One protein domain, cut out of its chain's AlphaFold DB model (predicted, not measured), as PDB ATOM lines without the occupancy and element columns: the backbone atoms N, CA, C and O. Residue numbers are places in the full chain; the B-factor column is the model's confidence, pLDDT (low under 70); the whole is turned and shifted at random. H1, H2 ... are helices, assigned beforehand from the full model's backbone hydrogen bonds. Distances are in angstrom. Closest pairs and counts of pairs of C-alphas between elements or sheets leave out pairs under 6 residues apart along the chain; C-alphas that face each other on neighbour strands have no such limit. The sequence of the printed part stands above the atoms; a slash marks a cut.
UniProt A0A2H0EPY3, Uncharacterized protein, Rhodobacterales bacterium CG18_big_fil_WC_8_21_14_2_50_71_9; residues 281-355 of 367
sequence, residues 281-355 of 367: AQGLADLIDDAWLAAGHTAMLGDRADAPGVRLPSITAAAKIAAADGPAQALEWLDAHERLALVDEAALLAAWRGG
ATOM      1  N   ALA A 281      46.214 119.423  20.752       71.94
ATOM      2  CA  ALA A 281      46.470 119.779  22.144       71.94
ATOM      3  C   ALA A 281      45.165 119.878  22.952       71.94
ATOM      4  O   ALA A 281      45.223 119.843  24.181       71.94
ATOM      5  N   GLN A 282      44.015 119.974  22.273       72.50
ATOM      6  CA  GLN A 282      42.704 119.851  22.896       72.50
ATOM      7  C   GLN A 282      42.498 118.397  23.340       72.50
ATOM      8  O   GLN A 282      42.698 117.448  22.577       72.50
ATOM      9  N   GLY A 283      42.159 118.220  24.609       78.88
ATOM     10  CA  GLY A 283      41.884 116.932  25.223       78.88
ATOM     11  C   GLY A 283      40.402 116.575  25.173       78.88
ATOM     12  O   GLY A 283      39.555 117.338  24.722       78.88
ATOM     13  N   LEU A 284      40.068 115.403  25.720       83.00
ATOM     14  CA  LEU A 284      38.676 114.964  25.835       83.00
ATOM     15  C   LEU A 284      37.793 116.013  26.525       83.00
ATOM     16  O   LEU A 284      36.669 116.212  26.091       83.00
ATOM     17  N   ALA A 285      38.300 116.689  27.562       84.00
ATOM     18  CA  ALA A 285      37.553 117.693  28.322       84.00
ATOM     19  C   ALA A 285      37.033 118.850  27.450       84.00
ATOM     20  O   ALA A 285      35.917 119.310  27.674       84.00
ATOM     21  N   ASP A 286      37.766 119.243  26.405       85.69
ATOM     22  CA  ASP A 286      37.356 120.329  25.508       85.69
ATOM     23  C   ASP A 286      36.089 119.976  24.713       85.69
ATOM     24  O   ASP A 286      35.335 120.861  24.315       85.69
ATOM     25  N   LEU A 287      35.780 118.682  24.545       86.19
ATOM     26  CA  LEU A 287      34.519 118.235  23.945       86.19
ATOM     27  C   LEU A 287      33.302 118.575  24.814       86.19
ATOM     28  O   LEU A 287      32.193 118.580  24.290       86.19
ATOM     29  N   ILE A 288      33.460 118.836  26.117       84.38
ATOM     30  CA  ILE A 288      32.361 119.318  26.969       84.38
ATOM     31  C   ILE A 288      32.075 120.774  26.628       84.38
ATOM     32  O   ILE A 288      30.934 121.105  26.290       84.38
ATOM     33  N   ASP A 289      33.120 121.598  26.681       83.75
ATOM     34  CA  ASP A 289      33.025 123.056  26.688       83.75
ATOM     35  C   ASP A 289      32.854 123.643  25.278       83.75
ATOM     36  O   ASP A 289      32.216 124.683  25.111       83.75
ATOM     37  N   ASP A 290      33.340 122.950  24.242       87.56
ATOM     38  CA  ASP A 290      33.212 123.366  22.846       87.56
ATOM     39  C   ASP A 290      32.099 122.578  22.125       87.56
ATOM     40  O   ASP A 290      32.192 121.385  21.808       87.56
ATOM     41  N   ALA A 291      30.976 123.253  21.872       86.50
ATOM     42  CA  ALA A 291      29.839 122.686  21.147       86.50
ATOM     43  C   ALA A 291      30.169 122.340  19.689       86.50
ATOM     44  O   ALA A 291      29.673 121.329  19.185       86.50
ATOM     45  N   TRP A 292      31.004 123.147  19.029       87.19
ATOM     46  CA  TRP A 292      31.377 122.953  17.632       87.19
ATOM     47  C   TRP A 292      32.315 121.758  17.483       87.19
ATOM     48  O   TRP A 292      32.065 120.889  16.646       87.19
ATOM     49  N   LEU A 293      33.329 121.664  18.349       86.31
ATOM     50  CA  LEU A 293      34.293 120.562  18.349       86.31
ATOM     51  C   LEU A 293      33.593 119.211  18.507       86.31
ATOM     52  O   LEU A 293      33.820 118.287  17.731       86.31
ATOM     53  N   ALA A 294      32.687 119.102  19.474       87.00
ATOM     54  CA  ALA A 294      31.989 117.849  19.716       87.00
ATOM     55  C   ALA A 294      30.900 117.539  18.679       87.00
ATOM     56  O   ALA A 294      30.669 116.362  18.399       87.00
ATOM     57  N   ALA A 295      30.272 118.541  18.052       88.19
ATOM     58  CA  ALA A 295      29.417 118.303  16.887       88.19
ATOM     59  C   ALA A 295      30.233 117.768  15.697       88.19
ATOM     60  O   ALA A 295      29.829 116.789  15.070       88.19
ATOM     61  N   GLY A 296      31.405 118.356  15.434       88.56
ATOM     62  CA  GLY A 296      32.339 117.893  14.408       88.56
ATOM     63  C   GLY A 296      32.836 116.472  14.672       88.56
ATOM     64  O   GLY A 296      32.769 115.629  13.781       88.56
ATOM     65  N   HIS A 297      33.244 116.178  15.910       88.81
ATOM     66  CA  HIS A 297      33.649 114.834  16.329       88.81
ATOM     67  C   HIS A 297      32.513 113.822  16.156       88.81
ATOM     68  O   HIS A 297      32.707 112.787  15.530       88.81
ATOM     69  N   THR A 298      31.299 114.148  16.616       88.25
ATOM     70  CA  THR A 298      30.119 113.276  16.464       88.25
ATOM     71  C   THR A 298      29.803 112.997  14.993       88.25
ATOM     72  O   THR A 298      29.460 111.873  14.652       88.25
ATOM     73  N   ALA A 299      29.963 113.986  14.107       88.25
ATOM     74  CA  ALA A 299      29.755 113.815  12.668       88.25
ATOM     75  C   ALA A 299      30.813 112.923  11.990       88.25
ATOM     76  O   ALA A 299      30.552 112.378  10.918       88.25
ATOM     77  N   MET A 300      32.000 112.773  12.589       87.25
ATOM     78  CA  MET A 300      33.038 111.843  12.123       87.25
ATOM     79  C   MET A 300      32.801 110.405  12.597       87.25
ATOM     80  O   MET A 300      33.391 109.478  12.039       87.25
ATOM     81  N   LEU A 301      31.952 110.205  13.610       86.31
ATOM     82  CA  LEU A 301      31.578 108.872  14.065       86.31
ATOM     83  C   LEU A 301      30.649 108.235  13.034       86.31
ATOM     84  O   LEU A 301      29.585 108.756  12.710       86.31
ATOM     85  N   GLY A 302      31.073 107.090  12.501       71.94
ATOM     86  CA  GLY A 302      30.204 106.253  11.684       71.94
ATOM     87  C   GLY A 302      29.107 105.608  12.530       71.94
ATOM     88  O   GLY A 302      29.245 105.460  13.745       71.94
ATOM     89  N   ASP A 303      28.036 105.166  11.875       65.81
ATOM     90  CA  ASP A 303      26.955 104.430  12.526       65.81
ATOM     91  C   ASP A 303      27.457 103.022  12.913       65.81
ATOM     92  O   ASP A 303      27.486 102.095  12.105       65.81
ATOM     93  N   ARG A 304      27.989 102.877  14.135       62.88
ATOM     94  CA  ARG A 304      28.593 101.626  14.654       62.88
ATOM     95  C   ARG A 304      27.591 100.763  15.431       62.88
ATOM     96  O   ARG A 304      28.000  99.994  16.308       62.88
ATOM     97  N   ALA A 305      26.300 100.891  15.123       56.88
ATOM     98  CA  ALA A 305      25.216 100.179  15.800       56.88
ATOM     99  C   ALA A 305      25.339  98.639  15.718       56.88
ATOM    100  O   ALA A 305      24.885  97.951  16.628       56.88
ATOM    101  N   ASP A 306      26.044  98.102  14.711       54.66
ATOM    102  CA  ASP A 306      25.932  96.684  14.328       54.66
ATOM    103  C   ASP A 306      27.190  95.817  14.546       54.66
ATOM    104  O   ASP A 306      27.321  94.741  13.963       54.66
ATOM    105  N   ALA A 307      28.154  96.237  15.373       58.38
ATOM    106  CA  ALA A 307      29.316  95.385  15.657       58.38
ATOM    107  C   ALA A 307      28.925  94.211  16.591       58.38
ATOM    108  O   ALA A 307      28.521  94.462  17.728       58.38
ATOM    109  N   PRO A 308      29.068  92.934  16.178       54.03
ATOM    110  CA  PRO A 308      28.654  91.797  16.997       54.03
ATOM    111  C   PRO A 308      29.561  91.613  18.228       54.03
ATOM    112  O   PRO A 308      30.776  91.468  18.096       54.03
ATOM    113  N   GLY A 309      28.962  91.565  19.424       67.56
ATOM    114  CA  GLY A 309      29.631  91.220  20.689       67.56
ATOM    115  C   GLY A 309      29.411  92.223  21.830       67.56
ATOM    116  O   GLY A 309      29.145  93.401  21.612       67.56
ATOM    117  N   VAL A 310      29.536  91.757  23.080       70.94
ATOM    118  CA  VAL A 310      29.408  92.606  24.281       70.94
ATOM    119  C   VAL A 310      30.638  93.507  24.417       70.94
ATOM    120  O   VAL A 310      31.743  93.023  24.674       70.94
ATOM    121  N   ARG A 311      30.453  94.827  24.301       79.69
ATOM    122  CA  ARG A 311      31.519  95.817  24.514       79.69
ATOM    123  C   ARG A 311      31.606  96.216  25.984       79.69
ATOM    124  O   ARG A 311      31.033  97.217  26.406       79.69
ATOM    125  N   LEU A 312      32.346  95.425  26.761       87.25
ATOM    126  CA  LEU A 312      32.609  95.695  28.181       87.25
ATOM    127  C   LEU A 312      33.040  97.154  28.454       87.25
ATOM    128  O   LEU A 312      32.395  97.764  29.302       87.25
ATOM    129  N   PRO A 313      34.006  97.752  27.718       89.88
ATOM    130  CA  PRO A 313      34.426  99.136  27.962       89.88
ATOM    131  C   PRO A 313      33.311 100.168  27.771       89.88
ATOM    132  O   PRO A 313      33.243 101.141  28.508       89.88
ATOM    133  N   SER A 314      32.408  99.958  26.813       88.62
ATOM    134  CA  SER A 314      31.283 100.864  26.554       88.62
ATOM    135  C   SER A 314      30.247 100.808  27.672       88.62
ATOM    136  O   SER A 314      29.720 101.833  28.100       88.62
ATOM    137  N   ILE A 315      29.979  99.602  28.181       89.19
ATOM    138  CA  ILE A 315      29.034  99.374  29.282       89.19
ATOM    139  C   ILE A 315      29.586  99.953  30.586       89.19
ATOM    140  O   ILE A 315      28.872 100.663  31.297       89.19
ATOM    141  N   THR A 316      30.853  99.677  30.905       93.06
ATOM    142  CA  THR A 316      31.480 100.210  32.119       93.06
ATOM    143  C   THR A 316      31.653 101.723  32.033       93.06
ATOM    144  O   THR A 316      31.387 102.406  33.023       93.06
ATOM    145  N   ALA A 317      31.972 102.265  30.853       91.81
ATOM    146  CA  ALA A 317      31.988 103.705  30.622       91.81
ATOM    147  C   ALA A 317      30.614 104.338  30.875       91.81
ATOM    148  O   ALA A 317      30.527 105.292  31.647       91.81
ATOM    149  N   ALA A 318      29.538 103.786  30.302       90.38
ATOM    150  CA  ALA A 318      28.173 104.269  30.526       90.38
ATOM    151  C   ALA A 318      27.810 104.301  32.019       90.38
ATOM    152  O   ALA A 318      27.272 105.293  32.508       90.38
ATOM    153  N   ALA A 319      28.134 103.228  32.747       90.50
ATOM    154  CA  ALA A 319      27.859 103.121  34.176       90.50
ATOM    155  C   ALA A 319      28.639 104.163  34.994       90.50
ATOM    156  O   ALA A 319      28.060 104.816  35.860       90.50
ATOM    157  N   LYS A 320      29.930 104.360  34.695       92.25
ATOM    158  CA  LYS A 320      30.773 105.371  35.356       92.25
ATOM    159  C   LYS A 320      30.303 106.793  35.060       92.25
ATOM    160  O   LYS A 320      30.250 107.606  35.972       92.25
ATOM    161  N   ILE A 321      29.919 107.078  33.814       91.31
ATOM    162  CA  ILE A 321      29.372 108.379  33.402       91.31
ATOM    163  C   ILE A 321      28.060 108.677  34.132       91.31
ATOM    164  O   ILE A 321      27.857 109.802  34.574       91.31
ATOM    165  N   ALA A 322      27.182 107.681  34.273       89.25
ATOM    166  CA  ALA A 322      25.909 107.839  34.971       89.25
ATOM    167  C   ALA A 322      26.064 107.983  36.495       89.25
ATOM    168  O   ALA A 322      25.236 108.624  37.135       89.25
ATOM    169  N   ALA A 323      27.100 107.369  37.073       89.56
ATOM    170  CA  ALA A 323      27.388 107.434  38.503       89.56
ATOM    171  C   ALA A 323      28.177 108.687  38.918       89.56
ATOM    172  O   ALA A 323      28.243 108.982  40.108       89.56
ATOM    173  N   ALA A 324      28.803 109.387  37.970       89.50
ATOM    174  CA  ALA A 324      29.589 110.576  38.253       89.50
ATOM    175  C   ALA A 324      28.697 111.814  38.451       89.50
ATOM    176  O   ALA A 324      27.752 112.046  37.698       89.50
ATOM    177  N   ASP A 325      29.068 112.664  39.405       85.50
ATOM    178  CA  ASP A 325      28.430 113.953  39.702       85.50
ATOM    179  C   ASP A 325      28.637 114.987  38.581       85.50
ATOM    180  O   ASP A 325      27.974 116.025  38.530       85.50
ATOM    181  N   GLY A 326      29.575 114.720  37.670       86.12
ATOM    182  CA  GLY A 326      29.844 115.572  36.526       86.12
ATOM    183  C   GLY A 326      30.893 115.003  35.570       86.12
ATOM    184  O   GLY A 326      31.583 114.025  35.876       86.12
ATOM    185  N   PRO A 327      31.054 115.634  34.398       86.44
ATOM    186  CA  PRO A 327      31.889 115.105  33.326       86.44
ATOM    187  C   PRO A 327      33.390 115.063  33.667       86.44
ATOM    188  O   PRO A 327      34.087 114.160  33.200       86.44
ATOM    189  N   ALA A 328      33.882 115.963  34.528       86.81
ATOM    190  CA  ALA A 328      35.263 115.929  35.019       86.81
ATOM    191  C   ALA A 328      35.541 114.687  35.887       86.81
ATOM    192  O   ALA A 328      36.512 113.971  35.645       86.81
ATOM    193  N   GLN A 329      34.650 114.379  36.835       87.94
ATOM    194  CA  GLN A 329      34.766 113.197  37.697       87.94
ATOM    195  C   GLN A 329      34.625 111.900  36.886       87.94
ATOM    196  O   GLN A 329      35.367 110.946  37.109       87.94
ATOM    197  N   ALA A 330      33.737 111.881  35.884       89.50
ATOM    198  CA  ALA A 330      33.632 110.749  34.969       89.50
ATOM    199  C   ALA A 330      34.976 110.463  34.272       89.50
ATOM    200  O   ALA A 330      35.414 109.317  34.254       89.50
ATOM    201  N   LEU A 331      35.679 111.482  33.753       89.62
ATOM    202  CA  LEU A 331      36.989 111.287  33.113       89.62
ATOM    203  C   LEU A 331      38.046 110.710  34.058       89.62
ATOM    204  O   LEU A 331      38.870 109.908  33.614       89.62
ATOM    205  N   GLU A 332      38.041 111.098  35.333       91.12
ATOM    206  CA  GLU A 332      38.961 110.543  36.335       91.12
ATOM    207  C   GLU A 332      38.737 109.042  36.554       91.12
ATOM    208  O   GLU A 332      39.699 108.301  36.753       91.12
ATOM    209  N   TRP A 333      37.487 108.579  36.478       92.31
ATOM    210  CA  TRP A 333      37.131 107.172  36.687       92.31
ATOM    211  C   TRP A 333      37.319 106.294  35.446       92.31
ATOM    212  O   TRP A 333      37.447 105.071  35.580       92.31
ATOM    213  N   LEU A 334      37.304 106.890  34.251       92.56
ATOM    214  CA  LEU A 334      37.449 106.173  32.986       92.56
ATOM    215  C   LEU A 334      38.914 105.810  32.713       92.56
ATOM    216  O   LEU A 334      39.792 106.681  32.681       92.56
ATOM    217  N   ASP A 335      39.164 104.532  32.440       93.06
ATOM    218  CA  ASP A 335      40.459 104.035  31.982       93.06
ATOM    219  C   ASP A 335      40.702 104.312  30.482       93.06
ATOM    220  O   ASP A 335      39.888 104.922  29.787       93.06
ATOM    221  N   ALA A 336      41.856 103.889  29.956       91.38
ATOM    222  CA  ALA A 336      42.224 104.146  28.562       91.38
ATOM    223  C   ALA A 336      41.271 103.495  27.537       91.38
ATOM    224  O   ALA A 336      41.017 104.084  26.486       91.38
ATOM    225  N   HIS A 337      40.737 102.305  27.827       90.69
ATOM    226  CA  HIS A 337      39.815 101.602  26.932       90.69
ATOM    227  C   HIS A 337      38.417 102.220  26.979       90.69
ATOM    228  O   HIS A 337      37.755 102.343  25.949       90.69
ATOM    229  N   GLU A 338      37.983 102.650  28.157       92.25
ATOM    230  CA  GLU A 338      36.698 103.311  28.367       92.25
ATOM    231  C   GLU A 338      36.678 104.733  27.791       92.25
ATOM    232  O   GLU A 338      35.688 105.136  27.183       92.25
ATOM    233  N   ARG A 339      37.786 105.480  27.895       91.31
ATOM    234  CA  ARG A 339      37.946 106.780  27.216       91.31
ATOM    235  C   ARG A 339      37.912 106.634  25.698       91.31
ATOM    236  O   ARG A 339      37.349 107.491  25.027       91.31
ATOM    237  N   LEU A 340      38.485 105.553  25.163       89.19
ATOM    238  CA  LEU A 340      38.390 105.246  23.737       89.19
ATOM    239  C   LEU A 340      36.939 104.939  23.336       89.19
ATOM    240  O   LEU A 340      36.472 105.464  22.333       89.19
ATOM    241  N   ALA A 341      36.208 104.157  24.138       88.94
ATOM    242  CA  ALA A 341      34.789 103.883  23.898       88.94
ATOM    243  C   ALA A 341      33.930 105.160  23.948       88.94
ATOM    244  O   ALA A 341      33.066 105.350  23.097       88.94
ATOM    245  N   LEU A 342      34.206 106.066  24.894       89.75
ATOM    246  CA  LEU A 342      33.540 107.367  25.005       89.75
ATOM    247  C   LEU A 342      33.688 108.210  23.728       89.75
ATOM    248  O   LEU A 342      32.719 108.838  23.307       89.75
ATOM    249  N   VAL A 343      34.872 108.225  23.105       88.88
ATOM    250  CA  VAL A 343      35.091 108.976  21.855       88.88
ATOM    251  C   VAL A 343      34.697 108.204  20.598       88.88
ATOM    252  O   VAL A 343      34.577 108.833  19.560       88.88
ATOM    253  N   ASP A 344      34.481 106.890  20.647       88.19
ATOM    254  CA  ASP A 344      34.067 106.090  19.479       88.19
ATOM    255  C   ASP A 344      32.530 105.977  19.357       88.19
ATOM    256  O   ASP A 344      32.014 105.578  18.314       88.19
ATOM    257  N   GLU A 345      31.775 106.345  20.404       87.50
ATOM    258  CA  GLU A 345      30.314 106.193  20.463       87.50
ATOM    259  C   GLU A 345      29.574 107.507  20.739       87.50
ATOM    260  O   GLU A 345      29.617 108.063  21.839       87.50
ATOM    261  N   ALA A 346      28.774 107.949  19.763       87.19
ATOM    262  CA  ALA A 346      27.990 109.184  19.851       87.19
ATOM    263  C   ALA A 346      27.046 109.216  21.070       87.19
ATOM    264  O   ALA A 346      26.877 110.260  21.700       87.19
ATOM    265  N   ALA A 347      26.457 108.070  21.433       85.94
ATOM    266  CA  ALA A 347      25.545 107.963  22.571       85.94
ATOM    267  C   ALA A 347      26.252 108.178  23.920       85.94
ATOM    268  O   ALA A 347      25.729 108.890  24.778       85.94
ATOM    269  N   LEU A 348      27.450 107.605  24.099       88.25
ATOM    270  CA  LEU A 348      28.256 107.806  25.307       88.25
ATOM    271  C   LEU A 348      28.734 109.250  25.410       88.25
ATOM    272  O   LEU A 348      28.642 109.852  26.480       88.25
ATOM    273  N   LEU A 349      29.180 109.826  24.292       89.12
ATOM    274  CA  LEU A 349      29.612 111.217  24.239       89.12
ATOM    275  C   LEU A 349      28.475 112.174  24.615       89.12
ATOM    276  O   LEU A 349      28.662 113.060  25.448       89.12
ATOM    277  N   ALA A 350      27.277 111.967  24.058       87.44
ATOM    278  CA  ALA A 350      26.097 112.760  24.389       87.44
ATOM    279  C   ALA A 350      25.710 112.630  25.873       87.44
ATOM    280  O   ALA A 350      25.416 113.632  26.524       87.44
ATOM    281  N   ALA A 351      25.758 111.416  26.425       87.31
ATOM    282  CA  ALA A 351      25.456 111.154  27.828       87.31
ATOM    283  C   ALA A 351      26.430 111.837  28.793       87.31
ATOM    284  O   ALA A 351      26.024 112.415  29.804       87.31
ATOM    285  N   TRP A 352      27.715 111.778  28.463       89.50
ATOM    286  CA  TRP A 352      28.773 112.397  29.243       89.50
ATOM    287  C   TRP A 352      28.667 113.924  29.231       89.50
ATOM    288  O   TRP A 352      28.680 114.543  30.295       89.50
ATOM    289  N   ARG A 353      28.436 114.531  28.058       87.12
ATOM    290  CA  ARG A 353      28.198 115.982  27.934       87.12
ATOM    291  C   ARG A 353      26.903 116.444  28.598       87.12
ATOM    292  O   ARG A 353      26.838 117.556  29.109       87.12
ATOM    293  N   GLY A 354      25.877 115.596  28.608       81.69
ATOM    294  CA  GLY A 354      24.580 115.868  29.229       81.69
ATOM    295  C   GLY A 354      24.562 115.780  30.760       81.69
ATOM    296  O   GLY A 354      23.482 115.871  31.343       81.69
ATOM    297  N   GLY A 355      25.712 115.577  31.417       68.94
ATOM    298  CA  GLY A 355      25.805 115.503  32.877       68.94
ATOM    299  C   GLY A 355      25.267 114.194  33.461       68.94
ATOM    300  O   GLY A 355      24.569 114.212  34.472       68.94
TER     301      GLY A 355
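This is residues 281 to 355 of the 367 residues of an uncharacterized protein of Rhodobacterales bacterium CG18_big_fil_WC_8_21_14_2_50_71_9 (UniProt A0A2H0EPY3). Four helices, H3 to H6, pack into a crossed cluster, with H3 and H6 side by side and H5 across H3, while H1 and H2 make a corner at one side of it. A long loop, residues 301 to 311, leads from H2 to H3. The printed part has 75 residues with six named helices, H1 to H6 along the chain, and no named strand, so its class is all helix. It is compact and rounded, with a radius of gyration of the C-alphas of 11.8 A and spans of 33 by 26 by 22 A.

H1, residues 286 to 289, and H2, residues 291 to 300, touch only at the corner, the closest C-alphas being those of Leu 287 and Ala 294, 4.9 A apart. H3, residues 312 to 323, and H6, residues 346 to 353, are the hubs, touching three helices each. They touch at a shallow tilt of 28 degrees, the same way, closest at the C-alphas of Ile 321 and Trp 352, 5.8 A. H4, residues 327 to 333, touches residues 320 to 323 of H3 at a steep tilt of 52 degrees, opposite ways, closest at C-alphas 330 and 321, 5.1 A. H5, residues 336 to 344, touches residues 313 to 317 of H3, about perpendicular at 85 degrees, closest at C-alphas 338 and 313, 4.8 A. H2 is apart from H3. Every O i to N i+4 pair is within hydrogen-bond range in H2 to H6; H1 is too short for one.

H1 begins at C-alpha 286 (37.356, 120.329, 25.508) and spans 5.3 A, H2 14.5 A, H3 16.5 A, H4 10.1 A and H5 12.4 A. H6 spans 10.6 A and ends at C-alpha 353 (28.198, 115.982, 27.934).

The C-alphas farthest apart, of Ala 281 and Pro 308, are 33.6 A apart. The printed part has no cut; H2 to H3 is the long link, and the others are tight. Residues 303 to 309 and residue 355 have pLDDT under 70.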